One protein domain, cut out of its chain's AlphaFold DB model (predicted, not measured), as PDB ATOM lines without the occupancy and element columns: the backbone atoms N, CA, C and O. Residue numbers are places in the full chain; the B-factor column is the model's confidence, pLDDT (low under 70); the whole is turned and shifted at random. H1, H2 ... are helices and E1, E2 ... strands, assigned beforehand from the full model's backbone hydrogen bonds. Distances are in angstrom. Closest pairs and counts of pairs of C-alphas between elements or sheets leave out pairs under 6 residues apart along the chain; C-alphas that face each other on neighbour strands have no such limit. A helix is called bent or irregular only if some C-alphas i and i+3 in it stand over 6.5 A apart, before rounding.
ATOM      1  N   ALA A  14    -118.328  44.549 100.246       96.69
ATOM      2  CA  ALA A  14    -117.780  43.259  99.839       96.69
ATOM      3  C   ALA A  14    -118.690  42.583  98.802       96.69
ATOM      4  O   ALA A  14    -118.203  42.007  97.827       96.69
ATOM      5  N   VAL A  15    -120.011  42.715  98.963       97.50
ATOM      6  CA  VAL A  15    -120.998  42.246  97.981       97.50
ATOM      7  C   VAL A  15    -120.913  43.072  96.697       97.50
ATOM      8  O   VAL A  15    -120.960  42.496  95.611       97.50
ATOM      9  N   TYR A  16    -120.713  44.392  96.797       97.88
ATOM     10  CA  TYR A  16    -120.467  45.251  95.633       97.88
ATOM     11  C   TYR A  16    -119.221  44.814  94.855       97.88
ATOM     12  O   TYR A  16    -119.275  44.636  93.638       97.88
ATOM     13  N   ALA A  17    -118.102  44.586  95.545       97.00
ATOM     14  CA  ALA A  17    -116.866  44.129  94.918       97.00
ATOM     15  C   ALA A  17    -117.040  42.753  94.251       97.00
ATOM     16  O   ALA A  17    -116.577  42.538  93.131       97.00
ATOM     17  N   ALA A  18    -117.759  41.829  94.897       98.25
ATOM     18  CA  ALA A  18    -118.060  40.519  94.326       98.25
ATOM     19  C   ALA A  18    -118.971  40.613  93.088       98.25
ATOM     20  O   ALA A  18    -118.776  39.872  92.124       98.25
ATOM     21  N   LEU A  19    -119.927  41.545  93.081       98.31
ATOM     22  CA  LEU A  19    -120.766  41.856  91.924       98.31
ATOM     23  C   LEU A  19    -119.937  42.407  90.751       98.31
ATOM     24  O   LEU A  19    -120.164  42.005  89.610       98.31
ATOM     25  N   GLN A  20    -118.976  43.299  91.013       97.75
ATOM     26  CA  GLN A  20    -118.065  43.796  89.975       97.75
ATOM     27  C   GLN A  20    -117.223  42.655  89.398       97.75
ATOM     28  O   GLN A  20    -117.265  42.419  88.195       97.75
ATOM     29  N   ALA A  21    -116.572  41.868  90.260       98.12
ATOM     30  CA  ALA A  21    -115.764  40.727  89.835       98.12
ATOM     31  C   ALA A  21    -116.577  39.683  89.047       98.12
ATOM     32  O   ALA A  21    -116.071  39.078  88.100       98.12
ATOM     33  N   TYR A  22    -117.848  39.478  89.411       98.56
ATOM     34  CA  TYR A  22    -118.764  38.616  88.668       98.56
ATOM     35  C   TYR A  22    -118.960  39.099  87.228       98.56
ATOM     36  O   TYR A  22    -118.893  38.297  86.293       98.56
ATOM     37  N   TRP A  23    -119.201  40.397  87.039       98.38
ATOM     38  CA  TRP A  23    -119.367  40.973  85.710       98.38
ATOM     39  C   TRP A  23    -118.062  41.009  84.921       98.38
ATOM     40  O   TRP A  23    -118.085  40.633  83.751       98.38
ATOM     41  N   ASP A  24    -116.942  41.364  85.552       97.00
ATOM     42  CA  ASP A  24    -115.620  41.364  84.920       97.00
ATOM     43  C   ASP A  24    -115.289  39.972  84.365       97.00
ATOM     44  O   ASP A  24    -115.025  39.814  83.176       97.00
ATOM     45  N   ALA A  25    -115.428  38.922  85.183       98.00
ATOM     46  CA  ALA A  25    -115.184  37.548  84.742       98.00
ATOM     47  C   ALA A  25    -116.124  37.117  83.603       98.00
ATOM     48  O   ALA A  25    -115.715  36.421  82.673       98.00
ATOM     49  N   ARG A  26    -117.396  37.527  83.660       97.69
ATOM     50  CA  ARG A  26    -118.405  37.179  82.651       97.69
ATOM     51  C   ARG A  26    -118.176  37.889  81.316       97.69
ATOM     52  O   ARG A  26    -118.541  37.358  80.267       97.69
ATOM     53  N   LEU A  27    -117.597  39.084  81.358       97.50
ATOM     54  CA  LEU A  27    -117.419  39.974  80.215       97.50
ATOM     55  C   LEU A  27    -115.958  40.097  79.765       97.50
ATOM     56  O   LEU A  27    -115.682  40.873  78.853       97.50
ATOM     57  N   ALA A  28    -115.061  39.265  80.304       96.56
ATOM     58  CA  ALA A  28    -113.628  39.233  79.991       96.56
ATOM     59  C   ALA A  28    -113.305  39.098  78.490       96.56
ATOM     60  O   ALA A  28    -112.222  39.449  78.037       96.56
ATOM     61  N   CYS A  29    -114.246  38.626  77.665       94.12
ATOM     62  CA  CYS A  29    -114.080  38.623  76.208       94.12
ATOM     63  C   CYS A  29    -113.982  40.025  75.581       94.12
ATOM     64  O   CYS A  29    -113.619  40.125  74.413       94.12
ATOM     65  N   PHE A  30    -114.354  41.079  76.311       95.50
ATOM     66  CA  PHE A  30    -114.220  42.469  75.878       95.50
ATOM     67  C   PHE A  30    -112.937  43.132  76.394       95.50
ATOM     68  O   PHE A  30    -112.672  44.285  76.038       95.50
ATOM     69  N   ASP A  31    -112.127  42.426  77.187       92.44
ATOM     70  CA  ASP A  31    -110.860  42.943  77.698       92.44
ATOM     71  C   ASP A  31    -109.913  43.279  76.542       92.44
ATOM     72  O   ASP A  31    -109.759  42.530  75.578       92.44
ATOM     73  N   GLY A  32    -109.298  44.459  76.612       89.75
ATOM     74  CA  GLY A  32    -108.421  44.980  75.560       89.75
ATOM     75  C   GLY A  32    -109.147  45.525  74.321       89.75
ATOM     76  O   GLY A  32    -108.565  46.341  73.610       89.75
ATOM     77  N   GLN A  33    -110.410  45.154  74.080       91.44
ATOM     78  CA  GLN A  33    -111.244  45.757  73.030       91.44
ATOM     79  C   GLN A  33    -111.982  46.995  73.546       91.44
ATOM     80  O   GLN A  33    -112.032  48.028  72.875       91.44
ATOM     81  N   CYS A  34    -112.581  46.884  74.729       95.50
ATOM     82  CA  CYS A  34    -113.379  47.938  75.327       95.50
ATOM     83  C   CYS A  34    -112.638  48.588  76.492       95.50
ATOM     84  O   CYS A  34    -111.898  47.947  77.230       95.50
ATOM     85  N   THR A  35    -112.875  49.882  76.681       94.69
ATOM     86  CA  THR A  35    -112.358  50.630  77.833       94.69
ATOM     87  C   THR A  35    -113.471  51.463  78.468       94.69
ATOM     88  O   THR A  35    -114.376  51.895  77.750       94.69
ATOM     89  N   PRO A  36    -113.428  51.724  79.787       95.19
ATOM     90  CA  PRO A  36    -114.409  52.582  80.445       95.19
ATOM     91  C   PRO A  36    -114.496  53.979  79.811       95.19
ATOM     92  O   PRO A  36    -113.504  54.527  79.312       95.19
ATOM     93  N   TYR A  37    -115.689  54.575  79.832       95.25
ATOM     94  CA  TYR A  37    -115.907  55.936  79.320       95.25
ATOM     95  C   TYR A  37    -116.664  56.846  80.296       95.25
ATOM     96  O   TYR A  37    -116.486  58.061  80.253       95.25
ATOM     97  N   LEU A  38    -117.444  56.281  81.224       94.75
ATOM     98  CA  LEU A  38    -118.016  57.021  82.355       94.75
ATOM     99  C   LEU A  38    -117.092  57.000  83.574       94.75
ATOM    100  O   LEU A  38    -116.379  56.025  83.812       94.75
ATOM    101  N   ARG A  39    -117.144  58.062  84.379       92.44
ATOM    102  CA  ARG A  39    -116.548  58.058  85.720       92.44
ATOM    103  C   ARG A  39    -117.412  57.217  86.654       92.44
ATOM    104  O   ARG A  39    -118.633  57.274  86.571       92.44
ATOM    105  N   THR A  40    -116.769  56.487  87.555       92.94
ATOM    106  CA  THR A  40    -117.412  55.681  88.610       92.94
ATOM    107  C   THR A  40    -116.996  56.133  90.015       92.94
ATOM    108  O   THR A  40    -117.270  55.460  91.009       92.94
ATOM    109  N   ALA A  41    -116.305  57.272  90.093       94.56
ATOM    110  CA  ALA A  41    -115.805  57.877  91.314       94.56
ATOM    111  C   ALA A  41    -115.860  59.407  91.226       94.56
ATOM    112  O   ALA A  41    -115.766  60.003  90.144       94.56
ATOM    113  N   PHE A  42    -116.003  60.040  92.386       92.38
ATOM    114  CA  PHE A  42    -115.969  61.483  92.559       92.38
ATOM    115  C   PHE A  42    -114.564  62.035  92.277       92.38
ATOM    116  O   PHE A  42    -113.575  61.305  92.227       92.38
ATOM    117  N   ALA A  43    -114.452  63.359  92.127       92.50
ATOM    118  CA  ALA A  43    -113.168  64.021  91.870       92.50
ATOM    119  C   ALA A  43    -112.124  63.802  92.986       92.50
ATOM    120  O   ALA A  43    -110.930  63.915  92.730       92.50
ATOM    121  N   ASN A  44    -112.564  63.461  94.201       92.06
ATOM    122  CA  ASN A  44    -111.704  63.099  95.332       92.06
ATOM    123  C   ASN A  44    -111.286  61.609  95.337       92.06
ATOM    124  O   ASN A  44    -110.666  61.163  96.296       92.06
ATOM    125  N   GLY A  45    -111.648  60.833  94.308       91.81
ATOM    126  CA  GLY A  45    -111.336  59.407  94.183       91.81
ATOM    127  C   GLY A  45    -112.303  58.462  94.903       91.81
ATOM    128  O   GLY A  45    -112.169  57.249  94.764       91.81
ATOM    129  N   GLN A  46    -113.290  58.978  95.639       92.06
ATOM    130  CA  GLN A  46    -114.284  58.143  96.315       92.06
ATOM    131  C   GLN A  46    -115.225  57.479  95.289       92.06
ATOM    132  O   GLN A  46    -115.825  58.202  94.491       92.06
ATOM    133  N   PRO A  47    -115.399  56.143  95.291       92.06
ATOM    134  CA  PRO A  47    -116.328  55.467  94.380       92.06
ATOM    135  C   PRO A  47    -117.797  55.821  94.658       92.06
ATOM    136  O   PRO A  47    -118.153  56.144  95.790       92.06
ATOM    137  N   PHE A  48    -118.651  55.738  93.631       93.19
ATOM    138  CA  PHE A  48    -120.086  56.033  93.761       93.19
ATOM    139  C   PHE A  48    -120.876  54.942  94.495       93.19
ATOM    140  O   PHE A  48    -121.791  55.266  95.245       93.19
ATOM    141  N   TYR A  49    -120.521  53.670  94.279       92.44
ATOM    142  CA  TYR A  49    -121.205  52.491  94.837       92.44
ATOM    143  C   TYR A  49    -122.734  52.461  94.630       92.44
ATOM    144  O   TYR A  49    -123.472  51.921  95.446       92.44
ATOM    145  N   ASP A  50    -123.225  53.004  93.515       94.38
ATOM    146  CA  ASP A  50    -124.660  53.155  93.233       94.38
ATOM    147  C   ASP A  50    -125.200  52.170  92.179       94.38
ATOM    148  O   ASP A  50    -126.388  52.188  91.854       94.38
ATOM    149  N   GLY A  51    -124.337  51.306  91.632       95.62
ATOM    150  CA  GLY A  51    -124.687  50.378  90.557       95.62
ATOM    151  C   GLY A  51    -124.870  51.046  89.190       95.62
ATOM    152  O   GLY A  51    -125.320  50.377  88.256       95.62
ATOM    153  N   ASN A  52    -124.529  52.331  89.036       96.38
ATOM    154  CA  ASN A  52    -124.740  53.104  87.817       96.38
ATOM    155  C   ASN A  52    -123.481  53.878  87.368       96.38
ATOM    156  O   ASN A  52    -123.316  55.055  87.690       96.38
ATOM    157  N   PRO A  53    -122.643  53.286  86.506       96.94
ATOM    158  CA  PRO A  53    -122.743  51.928  85.966       96.94
ATOM    159  C   PRO A  53    -122.064  50.862  86.843       96.94
ATOM    160  O   PRO A  53    -121.040  51.132  87.468       96.94
ATOM    161  N   ILE A  54    -122.570  49.621  86.801       97.81
ATOM    162  CA  ILE A  54    -121.827  48.441  87.287       97.81
ATOM    163  C   ILE A  54    -120.887  47.873  86.212       97.81
ATOM    164  O   ILE A  54    -119.815  47.378  86.535       97.81
ATOM    165  N   VAL A  55    -121.262  47.996  84.933       98.06
ATOM    166  CA  VAL A  55    -120.437  47.647  83.759       98.06
ATOM    167  C   VAL A  55    -120.352  48.859  82.850       98.06
ATOM    168  O   VAL A  55    -121.375  49.486  82.586       98.06
ATOM    169  N   ASN A  56    -119.160  49.163  82.340       96.50
ATOM    170  CA  ASN A  56    -118.868  50.378  81.581       96.50
ATOM    171  C   ASN A  56    -117.870  50.069  80.456       96.50
ATOM    172  O   ASN A  56    -116.678  49.913  80.711       96.50
ATOM    173  N   LEU A  57    -118.361  49.958  79.220       97.81
ATOM    174  CA  LEU A  57    -117.592  49.475  78.070       97.81
ATOM    175  C   LEU A  57    -117.720  50.447  76.893       97.81
ATOM    176  O   LEU A  57    -118.831  50.792  76.502       97.81
ATOM    177  N   ALA A  58    -116.608  50.841  76.276       97.25
ATOM    178  CA  ALA A  58    -116.608  51.574  75.012       97.25
ATOM    179  C   ALA A  58    -115.593  51.004  74.016       97.25
ATOM    180  O   ALA A  58    -114.397  50.937  74.301       97.25
ATOM    181  N   ASP A  59    -116.084  50.660  72.827       95.50
ATOM    182  CA  ASP A  59    -115.319  50.411  71.605       95.50
ATOM    183  C   ASP A  59    -115.309  51.720  70.795       95.50
ATOM    184  O   ASP A  59    -116.179  51.988  69.958       95.50
ATOM    185  N   ARG A  60    -114.345  52.591  71.127       93.50
ATOM    186  CA  ARG A  60    -114.186  53.915  70.499       93.50
ATOM    187  C   ARG A  60    -113.973  53.827  68.981       93.50
ATOM    188  O   ARG A  60    -114.659  54.573  68.286       93.50
ATOM    189  N   PRO A  61    -113.122  52.923  68.445       91.50
ATOM    190  CA  PRO A  61    -112.959  52.770  66.997       91.50
ATOM    191  C   PRO A  61    -114.266  52.498  66.245       91.50
ATOM    192  O   PRO A  61    -114.421  52.946  65.113       91.50
ATOM    193  N   LYS A  62    -115.215  51.786  66.867       92.88
ATOM    194  CA  LYS A  62    -116.519  51.478  66.258       92.88
ATOM    195  C   LYS A  62    -117.637  52.450  66.640       92.88
ATOM    196  O   LYS A  62    -118.775  52.232  66.227       92.88
ATOM    197  N   GLY A  63    -117.362  53.480  67.443       95.00
ATOM    198  CA  GLY A  63    -118.387  54.411  67.925       95.00
ATOM    199  C   GLY A  63    -119.499  53.719  68.725       95.00
ATOM    200  O   GLY A  63    -120.662  54.117  68.640       95.00
ATOM    201  N   LYS A  64    -119.166  52.655  69.469       97.12
ATOM    202  CA  LYS A  64    -120.122  51.879  70.270       97.12
ATOM    203  C   LYS A  64    -119.738  51.911  71.743       97.12
ATOM    204  O   LYS A  64    -118.593  51.659  72.103       97.12
ATOM    205  N   ALA A  65    -120.717  52.142  72.601       98.12
ATOM    206  CA  ALA A  65    -120.583  52.027  74.044       98.12
ATOM    207  C   ALA A  65    -121.702  51.167  74.621       98.12
ATOM    208  O   ALA A  65    -122.736  50.961  73.983       98.12
ATOM    209  N   ALA A  66    -121.503  50.660  75.826       98.50
ATOM    210  CA  ALA A  66    -122.543  50.011  76.588       98.50
ATOM    211  C   ALA A  66    -122.328  50.187  78.089       98.50
ATOM    212  O   ALA A  66    -121.191  50.261  78.566       98.50
ATOM    213  N   ARG A  67    -123.430  50.188  78.838       98.50
ATOM    214  CA  ARG A  67    -123.385  50.069  80.293       98.50
ATOM    215  C   ARG A  67    -124.482  49.178  80.841       98.50
ATOM    216  O   ARG A  67    -125.570  49.092  80.269       98.50
ATOM    217  N   ILE A  68    -124.199  48.579  81.993       98.75
ATOM    218  CA  ILE A  68    -125.217  47.947  82.833       98.75
ATOM    219  C   ILE A  68    -125.462  48.835  84.050       98.75
ATOM    220  O   ILE A  68    -124.514  49.247  84.722       98.75
ATOM    221  N   VAL A  69    -126.734  49.106  84.330       98.50
ATOM    222  CA  VAL A  69    -127.210  49.698  85.580       98.50
ATOM    223  C   VAL A  69    -127.794  48.580  86.437       98.50
ATOM    224  O   VAL A  69    -128.813  47.984  86.081       98.50
ATOM    225  N   GLN A  70    -127.139  48.291  87.560       98.25
ATOM    226  CA  GLN A  70    -127.612  47.316  88.531       98.25
ATOM    227  C   GLN A  70    -128.629  47.974  89.462       98.25
ATOM    228  O   GLN A  70    -128.299  48.880  90.219       98.25
ATOM    229  N   GLN A  71    -129.864  47.488  89.447       97.81
ATOM    230  CA  GLN A  71    -130.893  47.910  90.384       97.81
ATOM    231  C   GLN A  71    -130.944  47.015  91.625       97.81
ATOM    232  O   GLN A  71    -130.676  45.812  91.566       97.81
ATOM    233  N   CYS A  72    -131.350  47.619  92.745       95.38
ATOM    234  CA  CYS A  72    -131.616  46.923  93.998       95.38
ATOM    235  C   CYS A  72    -132.912  46.097  93.908       95.38
ATOM    236  O   CYS A  72    -133.998  46.678  93.777       95.38
ATOM    237  N   PRO A  73    -132.847  44.761  94.048       95.06
ATOM    238  CA  PRO A  73    -134.030  43.913  93.931       95.06
ATOM    239  C   PRO A  73    -135.065  44.163  95.033       95.06
ATOM    240  O   PRO A  73    -136.257  43.986  94.799       95.06
ATOM    241  N   ARG A  74    -134.655  44.652  96.215       92.62
ATOM    242  CA  ARG A  74    -135.585  45.013  97.303       92.62
ATOM    243  C   ARG A  74    -136.523  46.164  96.917       92.62
ATOM    244  O   ARG A  74    -137.614  46.266  97.467       92.62
ATOM    245  N   LYS A  75    -136.101  47.026  95.984       93.50
ATOM    246  CA  LYS A  75    -136.872  48.183  95.509       93.50
ATOM    247  C   LYS A  75    -137.609  47.910  94.199       93.50
ATOM    248  O   LYS A  75    -138.714  48.412  94.024       93.50
ATOM    249  N   PHE A  76    -136.999  47.149  93.293       94.62
ATOM    250  CA  PHE A  76    -137.494  46.994  91.921       94.62
ATOM    251  C   PHE A  76    -138.040  45.592  91.603       94.62
ATOM    252  O   PHE A  76    -138.687  45.414  90.577       94.62
ATOM    253  N   GLY A  77    -137.851  44.602  92.482       94.81
ATOM    254  CA  GLY A  77    -138.263  43.224  92.211       94.81
ATOM    255  C   GLY A  77    -137.487  42.634  91.035       94.81
ATOM    256  O   GLY A  77    -136.289  42.855  90.925       94.81
ATOM    257  N   HIS A  78    -138.150  41.863  90.172       96.00
ATOM    258  CA  HIS A  78    -137.552  41.420  88.914       96.00
ATOM    259  C   HIS A  78    -137.710  42.520  87.866       96.00
ATOM    260  O   HIS A  78    -138.813  42.724  87.365       96.00
ATOM    261  N   ASP A  79    -136.610  43.179  87.508       96.25
ATOM    262  CA  ASP A  79    -136.584  44.176  86.439       96.25
ATOM    263  C   ASP A  79    -135.529  43.851  85.375       96.25
ATOM    264  O   ASP A  79    -134.440  43.339  85.668       96.25
ATOM    265  N   TYR A  80    -135.884  44.149  84.126       98.50
ATOM    266  CA  TYR A  80    -134.993  44.119  82.975       98.50
ATOM    267  C   TYR A  80    -135.536  45.023  81.865       98.50
ATOM    268  O   TYR A  80    -136.574  44.734  81.263       98.50
ATOM    269  N   THR A  81    -134.772  46.043  81.491       98.50
ATOM    270  CA  THR A  81    -135.018  46.846  80.293       98.50
ATOM    271  C   THR A  81    -133.715  47.156  79.567       98.50
ATOM    272  O   THR A  81    -132.640  47.203  80.163       98.50
ATOM    273  N   SER A  82    -133.800  47.345  78.255       98.62
ATOM    274  CA  SER A  82    -132.648  47.647  77.413       98.62
ATOM    275  C   SER A  82    -133.040  48.610  76.305       98.62
ATOM    276  O   SER A  82    -134.044  48.378  75.631       98.62
ATOM    277  N   PHE A  83    -132.236  49.637  76.066       98.62
ATOM    278  CA  PHE A  83    -132.487  50.631  75.025       98.62
ATOM    279  C   PHE A  83    -131.177  51.231  74.515       98.62
ATOM    280  O   PHE A  83    -130.105  50.981  75.065       98.62
ATOM    281  N   GLU A  84    -131.268  51.991  73.429       98.31
ATOM    282  CA  GLU A  84    -130.122  52.623  72.782       98.31
ATOM    283  C   GLU A  84    -130.280  54.141  72.792       98.31
ATOM    284  O   GLU A  84    -131.388  54.651  72.625       98.31
ATOM    285  N   GLN A  85    -129.175  54.863  72.943       98.06
ATOM    286  CA  GLN A  85    -129.158  56.321  72.835       98.06
ATOM    287  C   GLN A  85    -127.933  56.818  72.066       98.06
ATOM    288  O   GLN A  85    -126.913  56.131  71.982       98.06
ATOM    289  N   ALA A  86    -128.043  58.008  71.479       98.00
ATOM    290  CA  ALA A  86    -126.896  58.712  70.919       98.00
ATOM    291  C   ALA A  86    -126.099  59.364  72.055       98.00
ATOM    292  O   ALA A  86    -126.686  59.949  72.965       98.00
ATOM    293  N   ILE A  87    -124.775  59.262  71.993       97.25
ATOM    294  CA  ILE A  87    -123.850  59.878  72.945       97.25
ATOM    295  C   ILE A  87    -122.658  60.481  72.202       97.25
ATOM    296  O   ILE A  87    -122.454  60.233  71.012       97.25
ATOM    297  N   GLU A  88    -121.825  61.207  72.936       95.88
ATOM    298  CA  GLU A  88    -120.492  61.590  72.490       95.88
ATOM    299  C   GLU A  88    -119.440  60.890  73.350       95.88
ATOM    300  O   GLU A  88    -119.509  60.907  74.580       95.88
ATOM    301  N   LEU A  89    -118.460  60.265  72.701       94.38
ATOM    302  CA  LEU A  89    -117.299  59.690  73.368       94.38
ATOM    303  C   LEU A  89    -116.111  60.630  73.218       94.38
ATOM    304  O   LEU A  89    -115.717  60.969  72.102       94.38
ATOM    305  N   SER A  90    -115.500  60.999  74.342       88.69
ATOM    306  CA  SER A  90    -114.229  61.715  74.331       88.69
ATOM    307  C   SER A  90    -113.093  60.790  73.881       88.69
ATOM    308  O   SER A  90    -112.935  59.666  74.383       88.69
ATOM    309  N   GLY A  91    -112.288  61.290  72.950       82.06
ATOM    310  CA  GLY A  91    -111.057  60.695  72.451       82.06
ATOM    311  C   GLY A  91    -109.927  61.730  72.346       82.06
ATOM    312  O   GLY A  91    -110.129  62.898  72.687       82.06
ATOM    313  N   PRO A  92    -108.729  61.311  71.899       79.81
ATOM    314  CA  PRO A  92    -107.564  62.192  71.766       79.81
ATOM    315  C   PRO A  92    -107.809  63.401  70.856       79.81
ATOM    316  O   PRO A  92    -107.322  64.490  71.144       79.81
ATOM    317  N   ASP A  93    -108.614  63.213  69.808       83.88
ATOM    318  CA  ASP A  93    -108.894  64.220  68.779       83.88
ATOM    319  C   ASP A  93    -110.202  64.997  69.036       83.88
ATOM    320  O   ASP A  93    -110.673  65.742  68.176       83.88
ATOM    321  N   GLY A  94    -110.792  64.840  70.228       86.94
ATOM    322  CA  GLY A  94    -112.032  65.499  70.637       86.94
ATOM    323  C   GLY A  94    -113.186  64.532  70.904       86.94
ATOM    324  O   GLY A  94    -112.994  63.343  71.166       86.94
ATOM    325  N   SER A  95    -114.406  65.066  70.909       90.25
ATOM    326  CA  SER A  95    -115.630  64.279  71.074       90.25
ATOM    327  C   SER A  95    -116.105  63.732  69.731       90.25
ATOM    328  O   SER A  95    -116.198  64.471  68.752       90.25
ATOM    329  N   HIS A  96    -116.454  62.448  69.695       91.75
ATOM    330  CA  HIS A  96    -116.984  61.782  68.507       91.75
ATOM    331  C   HIS A  96    -118.371  61.209  68.784       91.75
ATOM    332  O   HIS A  96    -118.620  60.650  69.854       91.75
ATOM    333  N   ALA A  97    -119.264  61.313  67.798       95.94
ATOM    334  CA  ALA A  97    -120.592  60.720  67.874       95.94
ATOM    335  C   ALA A  97    -120.501  59.193  68.013       95.94
ATOM    336  O   ALA A  97    -119.749  58.525  67.302       95.94
ATOM    337  N   ALA A  98    -121.298  58.645  68.921       96.88
ATOM    338  CA  ALA A  98    -121.359  57.224  69.202       96.88
ATOM    339  C   ALA A  98    -122.781  56.808  69.595       96.88
ATOM    340  O   ALA A  98    -123.660  57.636  69.847       96.88
ATOM    341  N   ARG A  99    -123.015  55.498  69.646       98.00
ATOM    342  CA  ARG A  99    -124.258  54.915  70.154       98.00
ATOM    343  C   ARG A  99    -123.972  54.113  71.410       98.00
ATOM    344  O   ARG A  99    -123.004  53.359  71.463       98.00
ATOM    345  N   GLU A 100    -124.834  54.254  72.401       98.50
ATOM    346  CA  GLU A 100    -124.749  53.532  73.662       98.50
ATOM    347  C   GLU A 100    -125.898  52.535  73.786       98.50
ATOM    348  O   GLU A 100    -127.054  52.910  73.598       98.50
ATOM    349  N   LYS A 101    -125.587  51.297  74.168       98.69
ATOM    350  CA  LYS A 101    -126.551  50.312  74.662       98.69
ATOM    351  C   LYS A 101    -126.629  50.391  76.188       98.69
ATOM    352  O   LYS A 101    -125.648  50.122  76.878       98.69
ATOM    353  N   ILE A 102    -127.799  50.709  76.726       98.75
ATOM    354  CA  ILE A 102    -128.045  50.731  78.172       98.75
ATOM    355  C   ILE A 102    -128.879  49.516  78.531       98.75
ATOM    356  O   ILE A 102    -129.927  49.287  77.929       98.75
ATOM    357  N   ILE A 103    -128.427  48.759  79.526       98.81
ATOM    358  CA  ILE A 103    -129.176  47.649  80.111       98.81
ATOM    359  C   ILE A 103    -129.400  47.966  81.585       98.81
ATOM    360  O   ILE A 103    -128.448  48.161  82.333       98.81
ATOM    361  N   VAL A 104    -130.654  48.026  82.010       98.69
ATOM    362  CA  VAL A 104    -131.039  48.210  83.411       98.69
ATOM    363  C   VAL A 104    -131.633  46.897  83.886       98.69
ATOM    364  O   VAL A 104    -132.539  46.372  83.243       98.69
ATOM    365  N   LEU A 105    -131.099  46.332  84.966       98.62
ATOM    366  CA  LEU A 105    -131.544  45.028  85.443       98.62
ATOM    367  C   LEU A 105    -131.435  44.882  86.954       98.62
ATOM    368  O   LEU A 105    -130.571  45.470  87.602       98.62
ATOM    369  N   THR A 106    -132.249  43.984  87.494       98.19
ATOM    370  CA  THR A 106    -131.953  43.262  88.739       98.19
ATOM    371  C   THR A 106    -131.289  41.932  88.406       98.19
ATOM    372  O   THR A 106    -131.660  41.276  87.425       98.19
ATOM    373  N   LEU A 107    -130.268  41.535  89.166       98.25
ATOM    374  CA  LEU A 107    -129.403  40.433  88.757       98.25
ATOM    375  C   LEU A 107    -129.951  39.085  89.207       98.25
ATOM    376  O   LEU A 107    -130.064  38.808  90.394       98.25
ATOM    377  N   THR A 108    -130.221  38.228  88.234       98.19
ATOM    378  CA  THR A 108    -130.466  36.797  88.387       98.19
ATOM    379  C   THR A 108    -129.612  36.067  87.353       98.19
ATOM    380  O   THR A 108    -129.063  36.669  86.426       98.19
ATOM    381  N   GLN A 109    -129.528  34.740  87.440       97.81
ATOM    382  CA  GLN A 109    -128.836  33.953  86.409       97.81
ATOM    383  C   GLN A 109    -129.447  34.116  85.005       97.81
ATOM    384  O   GLN A 109    -128.758  33.909  84.004       97.81
ATOM    385  N   GLN A 110    -130.740  34.442  84.917       97.56
ATOM    386  CA  GLN A 110    -131.428  34.666  83.647       97.56
ATOM    387  C   GLN A 110    -131.088  36.043  83.074       97.56
ATOM    388  O   GLN A 110    -130.721  36.139  81.901       97.56
ATOM    389  N   THR A 111    -131.170  37.101  83.888       98.44
ATOM    390  CA  THR A 111    -130.867  38.462  83.424       98.44
ATOM    391  C   THR A 111    -129.385  38.628  83.099       98.44
ATOM    392  O   THR A 111    -129.069  39.276  82.104       98.44
ATOM    393  N   ALA A 112    -128.489  37.948  83.826       98.56
ATOM    394  CA  ALA A 112    -127.060  37.904  83.510       98.56
ATOM    395  C   ALA A 112    -126.791  37.353  82.100       98.56
ATOM    396  O   ALA A 112    -126.092  37.975  81.302       98.56
ATOM    397  N   ARG A 113    -127.386  36.196  81.771       98.50
ATOM    398  CA  ARG A 113    -127.247  35.563  80.448       98.50
ATOM    399  C   ARG A 113    -127.810  36.434  79.333       98.50
ATOM    400  O   ARG A 113    -127.198  36.541  78.274       98.50
ATOM    401  N   ARG A 114    -128.970  37.048  79.572       98.62
ATOM    402  CA  ARG A 114    -129.611  37.935  78.599       98.62
ATOM    403  C   ARG A 114    -128.751  39.168  78.323       98.62
ATOM    404  O   ARG A 114    -128.481  39.452  77.162       98.62
ATOM    405  N   ALA A 115    -128.275  39.842  79.369       98.69
ATOM    406  CA  ALA A 115    -127.430  41.023  79.228       98.69
ATOM    407  C   ALA A 115    -126.116  40.700  78.508       98.69
ATOM    408  O   ALA A 115    -125.730  41.414  77.589       98.69
ATOM    409  N   GLU A 116    -125.459  39.591  78.860       98.50
ATOM    410  CA  GLU A 116    -124.247  39.142  78.172       98.50
ATOM    411  C   GLU A 116    -124.495  38.898  76.674       98.50
ATOM    412  O   GLU A 116    -123.729  39.375  75.839       98.50
ATOM    413  N   ALA A 117    -125.575  38.196  76.320       98.44
ATOM    414  CA  ALA A 117    -125.925  37.946  74.924       98.44
ATOM    415  C   ALA A 117    -126.200  39.251  74.156       98.44
ATOM    416  O   ALA A 117    -125.726  39.413  73.031       98.44
ATOM    417  N   GLU A 118    -126.912  40.201  74.770       98.50
ATOM    418  CA  GLU A 118    -127.169  41.513  74.175       98.50
ATOM    419  C   GLU A 118    -125.882  42.323  73.973       98.50
ATOM    420  O   GLU A 118    -125.704  42.914  72.909       98.50
ATOM    421  N   LEU A 119    -124.956  42.315  74.938       98.44
ATOM    422  CA  LEU A 119    -123.658  42.985  74.801       98.44
ATOM    423  C   LEU A 119    -122.791  42.341  73.711       98.44
ATOM    424  O   LEU A 119    -122.173  43.050  72.918       98.44
ATOM    425  N   ARG A 120    -122.775  41.005  73.622       97.56
ATOM    426  CA  ARG A 120    -122.057  40.283  72.557       97.56
ATOM    427  C   ARG A 120    -122.598  40.634  71.177       97.56
ATOM    428  O   ARG A 120    -121.811  40.924  70.282       97.56
ATOM    429  N   ALA A 121    -123.920  40.654  71.013       97.62
ATOM    430  CA  ALA A 121    -124.549  41.075  69.765       97.62
ATOM    431  C   ALA A 121    -124.257  42.551  69.449       97.62
ATOM    432  O   ALA A 121    -123.986  42.898  68.304       97.62
ATOM    433  N   TRP A 122    -124.257  43.418  70.465       97.81
ATOM    434  CA  TRP A 122    -123.987  44.844  70.303       97.81
ATOM    435  C   TRP A 122    -122.573  45.126  69.785       97.81
ATOM    436  O   TRP A 122    -122.402  45.905  68.844       97.81
ATOM    437  N   PHE A 123    -121.560  44.474  70.359       96.62
ATOM    438  CA  PHE A 123    -120.153  44.665  69.988       96.62
ATOM    439  C   PHE A 123    -119.667  43.764  68.847       96.62
ATOM    440  O   PHE A 123    -118.513  43.897  68.416       96.62
ATOM    441  N   ALA A 124    -120.532  42.891  68.321       92.94
ATOM    442  CA  ALA A 124    -120.223  42.095  67.143       92.94
ATOM    443  C   ALA A 124    -119.790  43.001  65.969       92.94
ATOM    444  O   ALA A 124    -120.283  44.135  65.836       92.94
TER     445      ALA A 124
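Overview. This is residues 14 to 124 of the 126 residues of an uncharacterized protein of Janthinobacterium sp. AD80 (UniProt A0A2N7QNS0). Look first for a twisted wall of four strands, with H3 running along it over E2 and E4 and the kinked helix H1 on the same face near the E1 edge. The far end of the E3 and E4 hairpin bends over, the short H2 sits at a corner of the model, and residues 31 to 54 make a long loop between H1 and E1. The printed part has 111 residues, with named elements in the order H1 E1 E2 H2 E3 E4 H3; the sheet is mixed, in the order E1 E2 E4 E3, and the class is mixed, helices and strands. It is compact, with a radius of gyration of the C-alphas of 14.0 A and spans of 43 by 36 by 23 A.

Along the chain. Start in the sheet with E1, residues 55 to 59, and E2, residues 64 to 70. The longest strands are E3, residues 80 to 91, 31.0 A, and E4, residues 94 to 105, 31.9 A; find C-alpha 94 at (-112.032, 65.499, 70.637). Find C-alpha 14 at (-117.780, 43.259, 99.839); from there H1 runs 24.2 A to residue 30. It is irregular, with C-alphas 26 and 29 7.9 A apart, and has a kink of 32 degrees near residue 24. H2 is residues 73 to 76. H3, residues 109 to 123, runs 21.4 A and ends at C-alpha 123 (-120.153, 44.665, 69.988).

Arrangement. E1 and E2 are an antiparallel hairpin, with N 57 and O 66 at 2.9 A. E2 and E4 are parallel, with N 67 and O 101 at 3.0 A. E4 and E3 are an antiparallel hairpin, with N 85 and O 100 at 3.0 A; E3 bends by 65 degrees at residue 86 and E4 by 66 degrees at residue 97. H1 and H3 lie on the same face, two layers, helices on one face of a sheet. H3 has a height over the sheet of 9.2 A; its closest C-alphas to E4 are Thr 111 and Leu 105, 6.9 A apart. H1 is only just over E1, with 3 C-alphas there; the closest are Trp 23 and Val 55, 7.0 A. H1 and H3 are close but not clearly touching, Leu 27 and Glu 116 having the closest C-alphas, 7.2 A. H2 is not on the sheet and is apart from H1 and H3. In H3 every O i to N i+4 pair is within hydrogen-bond range; in H1 11 of 13 are, and H2 is too short for such a pair.

Size, cuts and confidence. The C-alphas farthest apart, Arg 74 and Asp 93, are 43.5 A from each other. The printed part has no cut; the link from H1 to E1 is long and the others are tight. Mean pLDDT of the printed part is 95.7, and no printed residue is under 70.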